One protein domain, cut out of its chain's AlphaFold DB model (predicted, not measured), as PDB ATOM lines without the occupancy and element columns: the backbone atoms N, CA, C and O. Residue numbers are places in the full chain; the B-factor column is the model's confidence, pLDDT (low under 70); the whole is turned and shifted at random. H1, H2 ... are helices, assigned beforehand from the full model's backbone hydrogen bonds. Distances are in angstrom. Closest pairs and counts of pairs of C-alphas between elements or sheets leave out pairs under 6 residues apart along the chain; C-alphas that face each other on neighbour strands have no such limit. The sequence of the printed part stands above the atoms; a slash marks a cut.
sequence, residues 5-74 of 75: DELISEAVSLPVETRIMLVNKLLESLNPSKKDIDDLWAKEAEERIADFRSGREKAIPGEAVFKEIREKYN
ATOM      1  N   ASP A   5     310.764 197.325 184.695       94.56
ATOM      2  CA  ASP A   5     311.444 198.585 185.018       94.56
ATOM      3  C   ASP A   5     310.566 199.822 184.767       94.56
ATOM      4  O   ASP A   5     310.619 200.782 185.535       94.56
ATOM      5  N   GLU A   6     309.719 199.789 183.731       95.69
ATOM      6  CA  GLU A   6     308.751 200.855 183.436       95.69
ATOM      7  C   GLU A   6     307.692 200.925 184.548       95.69
ATOM      8  O   GLU A   6     307.436 201.997 185.090       95.69
ATOM      9  N   LEU A   7     307.169 199.771 184.983       94.94
ATOM     10  CA  LEU A   7     306.205 199.687 186.086       94.94
ATOM     11  C   LEU A   7     306.789 200.187 187.417       94.94
ATOM     12  O   LEU A   7     306.113 200.880 188.175       94.94
ATOM     13  N   ILE A   8     308.045 199.840 187.713       95.62
ATOM     14  CA  ILE A   8     308.736 200.314 188.920       95.62
ATOM     15  C   ILE A   8     308.933 201.830 188.853       95.62
ATOM     16  O   ILE A   8     308.691 202.518 189.845       95.62
ATOM     17  N   SER A   9     309.344 202.360 187.696       96.50
ATOM     18  CA  SER A   9     309.528 203.801 187.501       96.50
ATOM     19  C   SER A   9     308.227 204.571 187.742       96.50
ATOM     20  O   SER A   9     308.212 205.531 188.518       96.50
ATOM     21  N   GLU A  10     307.119 204.091 187.175       95.81
ATOM     22  CA  GLU A  10     305.785 204.644 187.407       95.81
ATOM     23  C   GLU A  10     305.398 204.579 188.889       95.81
ATOM     24  O   GLU A  10     305.043 205.604 189.471       95.81
ATOM     25  N   ALA A  11     305.539 203.419 189.539       95.94
ATOM     26  CA  ALA A  11     305.197 203.240 190.949       95.94
ATOM     27  C   ALA A  11     305.998 204.169 191.881       95.94
ATOM     28  O   ALA A  11     305.445 204.722 192.832       95.94
ATOM     29  N   VAL A  12     307.290 204.375 191.612       96.62
ATOM     30  CA  VAL A  12     308.147 205.265 192.411       96.62
ATOM     31  C   VAL A  12     307.788 206.739 192.197       96.62
ATOM     32  O   VAL A  12     307.905 207.522 193.144       96.62
ATOM     33  N   SER A  13     307.307 207.112 191.006       97.56
ATOM     34  CA  SER A  13     306.879 208.481 190.675       97.56
ATOM     35  C   SER A  13     305.586 208.929 191.371       97.56
ATOM     36  O   SER A  13     305.293 210.124 191.419       97.56
ATOM     37  N   LEU A  14     304.818 207.990 191.933       97.94
ATOM     38  CA  LEU A  14     303.560 208.291 192.609       97.94
ATOM     39  C   LEU A  14     303.780 209.117 193.895       97.94
ATOM     40  O   LEU A  14     304.806 208.960 194.571       97.94
ATOM     41  N   PRO A  15     302.785 209.933 194.303       98.38
ATOM     42  CA  PRO A  15     302.764 210.557 195.624       98.38
ATOM     43  C   PRO A  15     302.914 209.524 196.744       98.38
ATOM     44  O   PRO A  15     302.485 208.374 196.605       98.38
ATOM     45  N   VAL A  16     303.508 209.929 197.869       97.19
ATOM     46  CA  VAL A  16     303.862 209.012 198.963       97.19
ATOM     47  C   VAL A  16     302.653 208.249 199.507       97.19
ATOM     48  O   VAL A  16     302.756 207.048 199.746       97.19
ATOM     49  N   GLU A  17     301.495 208.898 199.605       97.94
ATOM     50  CA  GLU A  17     300.234 208.305 200.052       97.94
ATOM     51  C   GLU A  17     299.798 207.174 199.112       97.94
ATOM     52  O   GLU A  17     299.474 206.068 199.548       97.94
ATOM     53  N   THR A  18     299.874 207.421 197.804       97.75
ATOM     54  CA  THR A  18     299.517 206.437 196.776       97.75
ATOM     55  C   THR A  18     300.506 205.271 196.762       97.75
ATOM     56  O   THR A  18     300.093 204.121 196.614       97.75
ATOM     57  N   ARG A  19     301.803 205.529 196.979       97.62
ATOM     58  CA  ARG A  19     302.802 204.458 197.114       97.62
ATOM     59  C   ARG A  19     302.512 203.561 198.310       97.62
ATOM     60  O   ARG A  19     302.585 202.346 198.169       97.62
ATOM     61  N   ILE A  20     302.142 204.132 199.457       97.69
ATOM     62  CA  ILE A  20     301.763 203.356 200.650       97.69
ATOM     63  C   ILE A  20     300.546 202.474 200.349       97.69
ATOM     64  O   ILE A  20     300.564 201.282 200.647       97.69
ATOM     65  N   MET A  21     299.514 203.027 199.704       97.38
ATOM     66  CA  MET A  21     298.342 202.249 199.289       97.38
ATOM     67  C   MET A  21     298.713 201.096 198.349       97.38
ATOM     68  O   MET A  21     298.219 199.981 198.520       97.38
ATOM     69  N   LEU A  22     299.588 201.349 197.370       96.81
ATOM     70  CA  LEU A  22     300.056 200.334 196.428       96.81
ATOM     71  C   LEU A  22     300.843 199.226 197.139       96.81
ATOM     72  O   LEU A  22     300.575 198.050 196.908       96.81
ATOM     73  N   VAL A  23     301.767 199.590 198.034       96.19
ATOM     74  CA  VAL A  23     302.537 198.631 198.838       96.19
ATOM     75  C   VAL A  23     301.606 197.752 199.669       96.19
ATOM     76  O   VAL A  23     301.755 196.535 199.636       96.19
ATOM     77  N   ASN A  24     300.609 198.330 200.344       93.94
ATOM     78  CA  ASN A  24     299.647 197.555 201.132       93.94
ATOM     79  C   ASN A  24     298.898 196.534 200.270       93.94
ATOM     80  O   ASN A  24     298.846 195.362 200.626       93.94
ATOM     81  N   LYS A  25     298.400 196.940 199.096       94.38
ATOM     82  CA  LYS A  25     297.716 196.019 198.174       94.38
ATOM     83  C   LYS A  25     298.622 194.897 197.672       94.38
ATOM     84  O   LYS A  25     298.180 193.757 197.551       94.38
ATOM     85  N   LEU A  26     299.885 195.204 197.375       94.69
ATOM     86  CA  LEU A  26     300.856 194.190 196.966       94.69
ATOM     87  C   LEU A  26     301.132 193.207 198.110       94.69
ATOM     88  O   LEU A  26     301.112 192.000 197.880       94.69
ATOM     89  N   LEU A  27     301.309 193.695 199.341       92.88
ATOM     90  CA  LEU A  27     301.496 192.850 200.524       92.88
ATOM     91  C   LEU A  27     300.277 191.955 200.791       92.88
ATOM     92  O   LEU A  27     300.449 190.757 201.011       92.88
ATOM     93  N   GLU A  28     299.064 192.503 200.700       89.31
ATOM     94  CA  GLU A  28     297.808 191.744 200.791       89.31
ATOM     95  C   GLU A  28     297.718 190.659 199.710       89.31
ATOM     96  O   GLU A  28     297.251 189.557 199.980       89.31
ATOM     97  N   SER A  29     298.191 190.930 198.489       92.50
ATOM     98  CA  SER A  29     298.175 189.936 197.408       92.50
ATOM     99  C   SER A  29     299.179 188.796 197.610       92.50
ATOM    100  O   SER A  29     298.920 187.670 197.188       92.50
ATOM    101  N   LEU A  30     300.316 189.079 198.257       91.75
ATOM    102  CA  LEU A  30     301.344 188.082 198.563       91.75
ATOM    103  C   LEU A  30     300.916 187.182 199.721       91.75
ATOM    104  O   LEU A  30     301.201 185.987 199.712       91.75
ATOM    105  N   ASN A  31     300.219 187.764 200.696       83.38
ATOM    106  CA  ASN A  31     299.715 187.080 201.876       83.38
ATOM    107  C   ASN A  31     298.208 187.320 202.007       83.38
ATOM    108  O   ASN A  31     297.787 188.055 202.905       83.38
ATOM    109  N   PRO A  32     297.389 186.724 201.120       80.50
ATOM    110  CA  PRO A  32     295.949 186.880 201.211       80.50
ATOM    111  C   PRO A  32     295.492 186.335 202.559       80.50
ATOM    112  O   PRO A  32     295.779 185.178 202.890       80.50
ATOM    113  N   SER A  33     294.797 187.168 203.337       77.38
ATOM    114  CA  SER A  33     294.214 186.718 204.594       77.38
ATOM    115  C   SER A  33     293.245 185.583 204.299       77.38
ATOM    116  O   SER A  33     292.404 185.643 203.396       77.38
ATOM    117  N   LYS A  34     293.405 184.496 205.040       86.94
ATOM    118  CA  LYS A  34     292.518 183.346 204.956       86.94
ATOM    119  C   LYS A  34     291.734 183.358 206.242       86.94
ATOM    120  O   LYS A  34     292.155 182.730 207.203       86.94
ATOM    121  N   LYS A  35     290.613 184.082 206.239       86.25
ATOM    122  CA  LYS A  35     289.790 184.280 207.435       86.25
ATOM    123  C   LYS A  35     289.509 182.961 208.160       86.25
ATOM    124  O   LYS A  35     289.642 182.895 209.371       86.25
ATOM    125  N   ASP A  36     289.215 181.901 207.413       91.06
ATOM    126  CA  ASP A  36     288.957 180.576 207.981       91.06
ATOM    127  C   ASP A  36     290.180 180.011 208.727       91.06
ATOM    128  O   ASP A  36     290.041 179.368 209.761       91.06
ATOM    129  N   ILE A  37     291.393 180.268 208.226       90.31
ATOM    130  CA  ILE A  37     292.645 179.902 208.898       90.31
ATOM    131  C   ILE A  37     292.878 180.806 210.110       90.31
ATOM    132  O   ILE A  37     293.236 180.295 211.166       90.31
ATOM    133  N   ASP A  38     292.648 182.111 209.989       90.50
ATOM    134  CA  ASP A  38     292.799 183.058 211.099       90.50
ATOM    135  C   ASP A  38     291.864 182.700 212.269       90.50
ATOM    136  O   ASP A  38     292.295 182.673 213.423       90.50
ATOM    137  N   ASP A  39     290.615 182.326 211.971       94.25
ATOM    138  CA  ASP A  39     289.633 181.855 212.952       94.25
ATOM    139  C   ASP A  39     290.110 180.552 213.637       94.25
ATOM    140  O   ASP A  39     289.986 180.402 214.857       94.25
ATOM    141  N   LEU A  40     290.706 179.617 212.881       96.25
ATOM    142  CA  LEU A  40     291.293 178.388 213.435       96.25
ATOM    143  C   LEU A  40     292.505 178.675 214.336       96.25
ATOM    144  O   LEU A  40     292.624 178.065 215.398       96.25
ATOM    145  N   TRP A  41     293.379 179.611 213.955       95.50
ATOM    146  CA  TRP A  41     294.519 180.029 214.782       95.50
ATOM    147  C   TRP A  41     294.076 180.705 216.075       95.50
ATOM    148  O   TRP A  41     294.663 180.444 217.124       95.50
ATOM    149  N   ALA A  42     293.049 181.556 216.015       96.06
ATOM    150  CA  ALA A  42     292.493 182.206 217.196       96.06
ATOM    151  C   ALA A  42     291.955 181.166 218.188       96.06
ATOM    152  O   ALA A  42     292.324 181.188 219.362       96.06
ATOM    153  N   LYS A  43     291.170 180.203 217.692       97.88
ATOM    154  CA  LYS A  43     290.652 179.097 218.502       97.88
ATOM    155  C   LYS A  43     291.776 178.274 219.141       97.88
ATOM    156  O   LYS A  43     291.760 178.056 220.347       97.88
ATOM    157  N   GLU A  44     292.770 177.859 218.357       97.25
ATOM    158  CA  GLU A  44     293.916 177.085 218.855       97.25
ATOM    159  C   GLU A  44     294.695 177.853 219.938       97.25
ATOM    160  O   GLU A  44     295.114 177.278 220.942       97.25
ATOM    161  N   ALA A  45     294.889 179.164 219.764       97.31
ATOM    162  CA  ALA A  45     295.580 179.990 220.749       97.31
ATOM    163  C   ALA A  45     294.818 180.062 222.084       97.31
ATOM    164  O   ALA A  45     295.436 179.957 223.149       97.31
ATOM    165  N   GLU A  46     293.489 180.209 222.032       97.75
ATOM    166  CA  GLU A  46     292.614 180.193 223.210       97.75
ATOM    167  C   GLU A  46     292.616 178.827 223.917       97.75
ATOM    168  O   GLU A  46     292.731 178.759 225.145       97.75
ATOM    169  N   GLU A  47     292.560 177.734 223.156       96.94
ATOM    170  CA  GLU A  47     292.626 176.374 223.701       96.94
ATOM    171  C   GLU A  47     293.979 176.117 224.383       96.94
ATOM    172  O   GLU A  47     294.021 175.689 225.539       96.94
ATOM    173  N   ARG A  48     295.098 176.493 223.746       95.75
ATOM    174  CA  ARG A  48     296.443 176.335 224.326       95.75
ATOM    175  C   ARG A  48     296.633 177.095 225.630       95.75
ATOM    176  O   ARG A  48     297.253 176.572 226.556       95.75
ATOM    177  N   ILE A  49     296.135 178.330 225.725       95.44
ATOM    178  CA  ILE A  49     296.280 179.102 226.964       95.44
ATOM    179  C   ILE A  49     295.400 178.542 228.085       95.44
ATOM    180  O   ILE A  49     295.813 178.567 229.248       95.44
ATOM    181  N   ALA A  50     294.219 178.008 227.763       96.31
ATOM    182  CA  ALA A  50     293.360 177.333 228.730       96.31
ATOM    183  C   ALA A  50     294.006 176.039 229.251       96.31
ATOM    184  O   ALA A  50     294.057 175.811 230.464       96.31
ATOM    185  N   ASP A  51     294.575 175.231 228.361       95.94
ATOM    186  CA  ASP A  51     295.248 173.980 228.712       95.94
ATOM    187  C   ASP A  51     296.520 174.219 229.537       95.94
ATOM    188  O   ASP A  51     296.744 173.543 230.544       95.94
ATOM    189  N   PHE A  52     297.288 175.260 229.203       93.88
ATOM    190  CA  PHE A  52     298.417 175.716 230.012       93.88
ATOM    191  C   PHE A  52     297.979 176.162 231.416       93.88
ATOM    192  O   PHE A  52     298.539 175.717 232.418       93.88
ATOM    193  N   ARG A  53     296.955 177.021 231.517       93.69
ATOM    194  CA  ARG A  53     296.463 177.547 232.807       93.69
ATOM    195  C   ARG A  53     295.826 176.474 233.686       93.69
ATOM    196  O   ARG A  53     295.921 176.562 234.905       93.69
ATOM    197  N   SER A  54     295.179 175.482 233.080       95.69
ATOM    198  CA  SER A  54     294.586 174.346 233.796       95.69
ATOM    199  C   SER A  54     295.618 173.306 234.249       95.69
ATOM    200  O   SER A  54     295.273 172.408 235.013       95.69
ATOM    201  N   GLY A  55     296.874 173.416 233.799       93.12
ATOM    202  CA  GLY A  55     297.926 172.443 234.090       93.12
ATOM    203  C   GLY A  55     297.752 171.113 233.354       93.12
ATOM    204  O   GLY A  55     298.409 170.136 233.714       93.12
ATOM    205  N   ARG A  56     296.876 171.059 232.337       93.94
ATOM    206  CA  ARG A  56     296.718 169.885 231.469       93.94
ATOM    207  C   ARG A  56     298.008 169.601 230.706       93.94
ATOM    208  O   ARG A  56     298.404 168.446 230.585       93.94
ATOM    209  N   GLU A  57     298.665 170.659 230.243       91.50
ATOM    210  CA  GLU A  57     299.911 170.582 229.489       91.50
ATOM    211  C   GLU A  57     301.123 170.961 230.342       91.50
ATOM    212  O   GLU A  57     301.083 171.885 231.160       91.50
ATOM    213  N   LYS A  58     302.240 170.252 230.140       89.56
ATOM    214  CA  LYS A  58     303.495 170.526 230.853       89.56
ATOM    215  C   LYS A  58     304.254 171.662 230.180       89.56
ATOM    216  O   LYS A  58     304.767 171.515 229.073       89.56
ATOM    217  N   ALA A  59     304.383 172.773 230.893       91.50
ATOM    218  CA  ALA A  59     305.236 173.877 230.491       91.50
ATOM    219  C   ALA A  59     306.721 173.482 230.505       91.50
ATOM    220  O   ALA A  59     307.182 172.784 231.411       91.50
ATOM    221  N   ILE A  60     307.481 174.001 229.543       93.31
ATOM    222  CA  ILE A  60     308.945 173.963 229.572       93.31
ATOM    223  C   ILE A  60     309.427 175.294 230.168       93.31
ATOM    224  O   ILE A  60     308.982 176.347 229.702       93.31
ATOM    225  N   PRO A  61     310.322 175.288 231.173       95.12
ATOM    226  CA  PRO A  61     310.924 176.514 231.686       95.12
ATOM    227  C   PRO A  61     311.613 177.305 230.569       95.12
ATOM    228  O   PRO A  61     312.387 176.742 229.790       95.12
ATOM    229  N   GLY A  62     311.366 178.615 230.499       94.56
ATOM    230  CA  GLY A  62     311.920 179.462 229.440       94.56
ATOM    231  C   GLY A  62     313.450 179.440 229.411       94.56
ATOM    232  O   GLY A  62     314.061 179.400 228.345       94.56
ATOM    233  N   GLU A  63     314.085 179.376 230.581       96.56
ATOM    234  CA  GLU A  63     315.537 179.297 230.735       96.56
ATOM    235  C   GLU A  63     316.128 178.062 230.049       96.56
ATOM    236  O   GLU A  63     317.210 178.155 229.466       96.56
ATOM    237  N   ALA A  64     315.416 176.928 230.083       96.62
ATOM    238  CA  ALA A  64     315.840 175.697 229.424       96.62
ATOM    239  C   ALA A  64     315.836 175.870 227.899       96.62
ATOM    240  O   ALA A  64     316.839 175.582 227.250       96.62
ATOM    241  N   VAL A  65     314.770 176.460 227.347       96.06
ATOM    242  CA  VAL A  65     314.660 176.762 225.909       96.06
ATOM    243  C   VAL A  65     315.796 177.683 225.456       96.06
ATOM    244  O   VAL A  65     316.481 177.412 224.470       96.06
ATOM    245  N   PHE A  66     316.051 178.769 226.190       95.62
ATOM    246  CA  PHE A  66     317.125 179.697 225.831       95.62
ATOM    247  C   PHE A  66     318.519 179.086 225.978       95.62
ATOM    248  O   PHE A  66     319.423 179.453 225.223       95.62
ATOM    249  N   LYS A  67     318.716 178.174 226.937       96.25
ATOM    250  CA  LYS A  67     319.967 177.428 227.083       96.25
ATOM    251  C   LYS A  67     320.222 176.556 225.851       96.25
ATOM    252  O   LYS A  67     321.286 176.698 225.254       96.25
ATOM    253  N   GLU A  68     319.241 175.765 225.422       96.06
ATOM    254  CA  GLU A  68     319.354 174.917 224.225       96.06
ATOM    255  C   GLU A  68     319.650 175.731 222.956       96.06
ATOM    256  O   GLU A  68     320.490 175.345 222.144       96.06
ATOM    257  N   ILE A  69     319.005 176.891 222.785       96.31
ATOM    258  CA  ILE A  69     319.259 177.779 221.638       96.31
ATOM    259  C   ILE A  69     320.716 178.264 221.632       96.31
ATOM    260  O   ILE A  69     321.356 178.254 220.581       96.31
ATOM    261  N   ARG A  70     321.254 178.687 222.783       95.56
ATOM    262  CA  ARG A  70     322.651 179.144 222.886       95.56
ATOM    263  C   ARG A  70     323.640 178.028 222.570       95.56
ATOM    264  O   ARG A  70     324.546 178.239 221.768       95.56
ATOM    265  N   GLU A  71     323.410 176.841 223.130       94.94
ATOM    266  CA  GLU A  71     324.220 175.645 222.873       94.94
ATOM    267  C   GLU A  71     324.202 175.256 221.389       94.94
ATOM    268  O   GLU A  71     325.241 174.938 220.818       94.94
ATOM    269  N   LYS A  72     323.039 175.338 220.731       94.75
ATOM    270  CA  LYS A  72     322.890 174.990 219.313       94.75
ATOM    271  C   LYS A  72     323.598 175.962 218.368       94.75
ATOM    272  O   LYS A  72     324.092 175.541 217.324       94.75
ATOM    273  N   TYR A  73     323.601 177.256 218.690       94.88
ATOM    274  CA  TYR A  73     324.100 178.304 217.793       94.88
ATOM    275  C   TYR A  73     325.444 178.913 218.225       94.88
ATOM    276  O   TYR A  73     325.835 179.930 217.656       94.88
ATOM    277  N   ASN A  74     326.159 178.291 219.174       76.69
ATOM    278  CA  ASN A  74     327.468 178.736 219.678       76.69
ATOM    279  C   ASN A  74     327.509 180.244 220.005       76.69
ATOM    280  O   ASN A  74     328.397 180.960 219.538       76.69
TER     281      ASN A  74
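AT A GLANCE: This is residues 5 to 74 of the 75 residues of the protein "Putative addiction module component" of bacterium BMS3Bbin09 (UniProt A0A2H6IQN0). Four helices are strung along an open, hooked chain with no shared core: H1 and H2 make a V, H3, the longest, turns off from the line of H2 beyond a tight link, and H4 turns off again beyond residues 55 to 61 at the far end. The printed part has 70 residues, with H1, H2, H3 and H4 in that order and no named strand: all helix. It is extended, radius of gyration of the C-alphas 21.8 A, spanning 57 by 38 by 18 A, only just flat.

IN THESE COORDINATES: Find C-alpha 5 at (311.444, 198.585, 185.018); H1 runs from there to residue 13, 12.3 A. H2, residues 16 to 30, covers 21.1 A; H3, residues 35 to 54, 28.6 A. H4, residues 62 to 73, covers 16.9 A and ends at C-alpha 73, (324.100, 178.304, 217.793).

HOW THE PARTS SIT: Look at Ala 11 and Arg 19, the closest C-alphas of H1 and H2, 6.7 A apart: these helices are close but not clearly touching. They run opposite ways at a steep tilt of 48 degrees. H2 and H3 are apart, as are H3 and H4. In H1, H2, H3 and H4 every O i to N i+4 pair is within hydrogen-bond range.

THE WHOLE: The farthest C-alphas, Glu 6 and Gly 55, are 59.1 A apart. The printed part has no cut and no long link; no printed residue is under 70 in pLDDT.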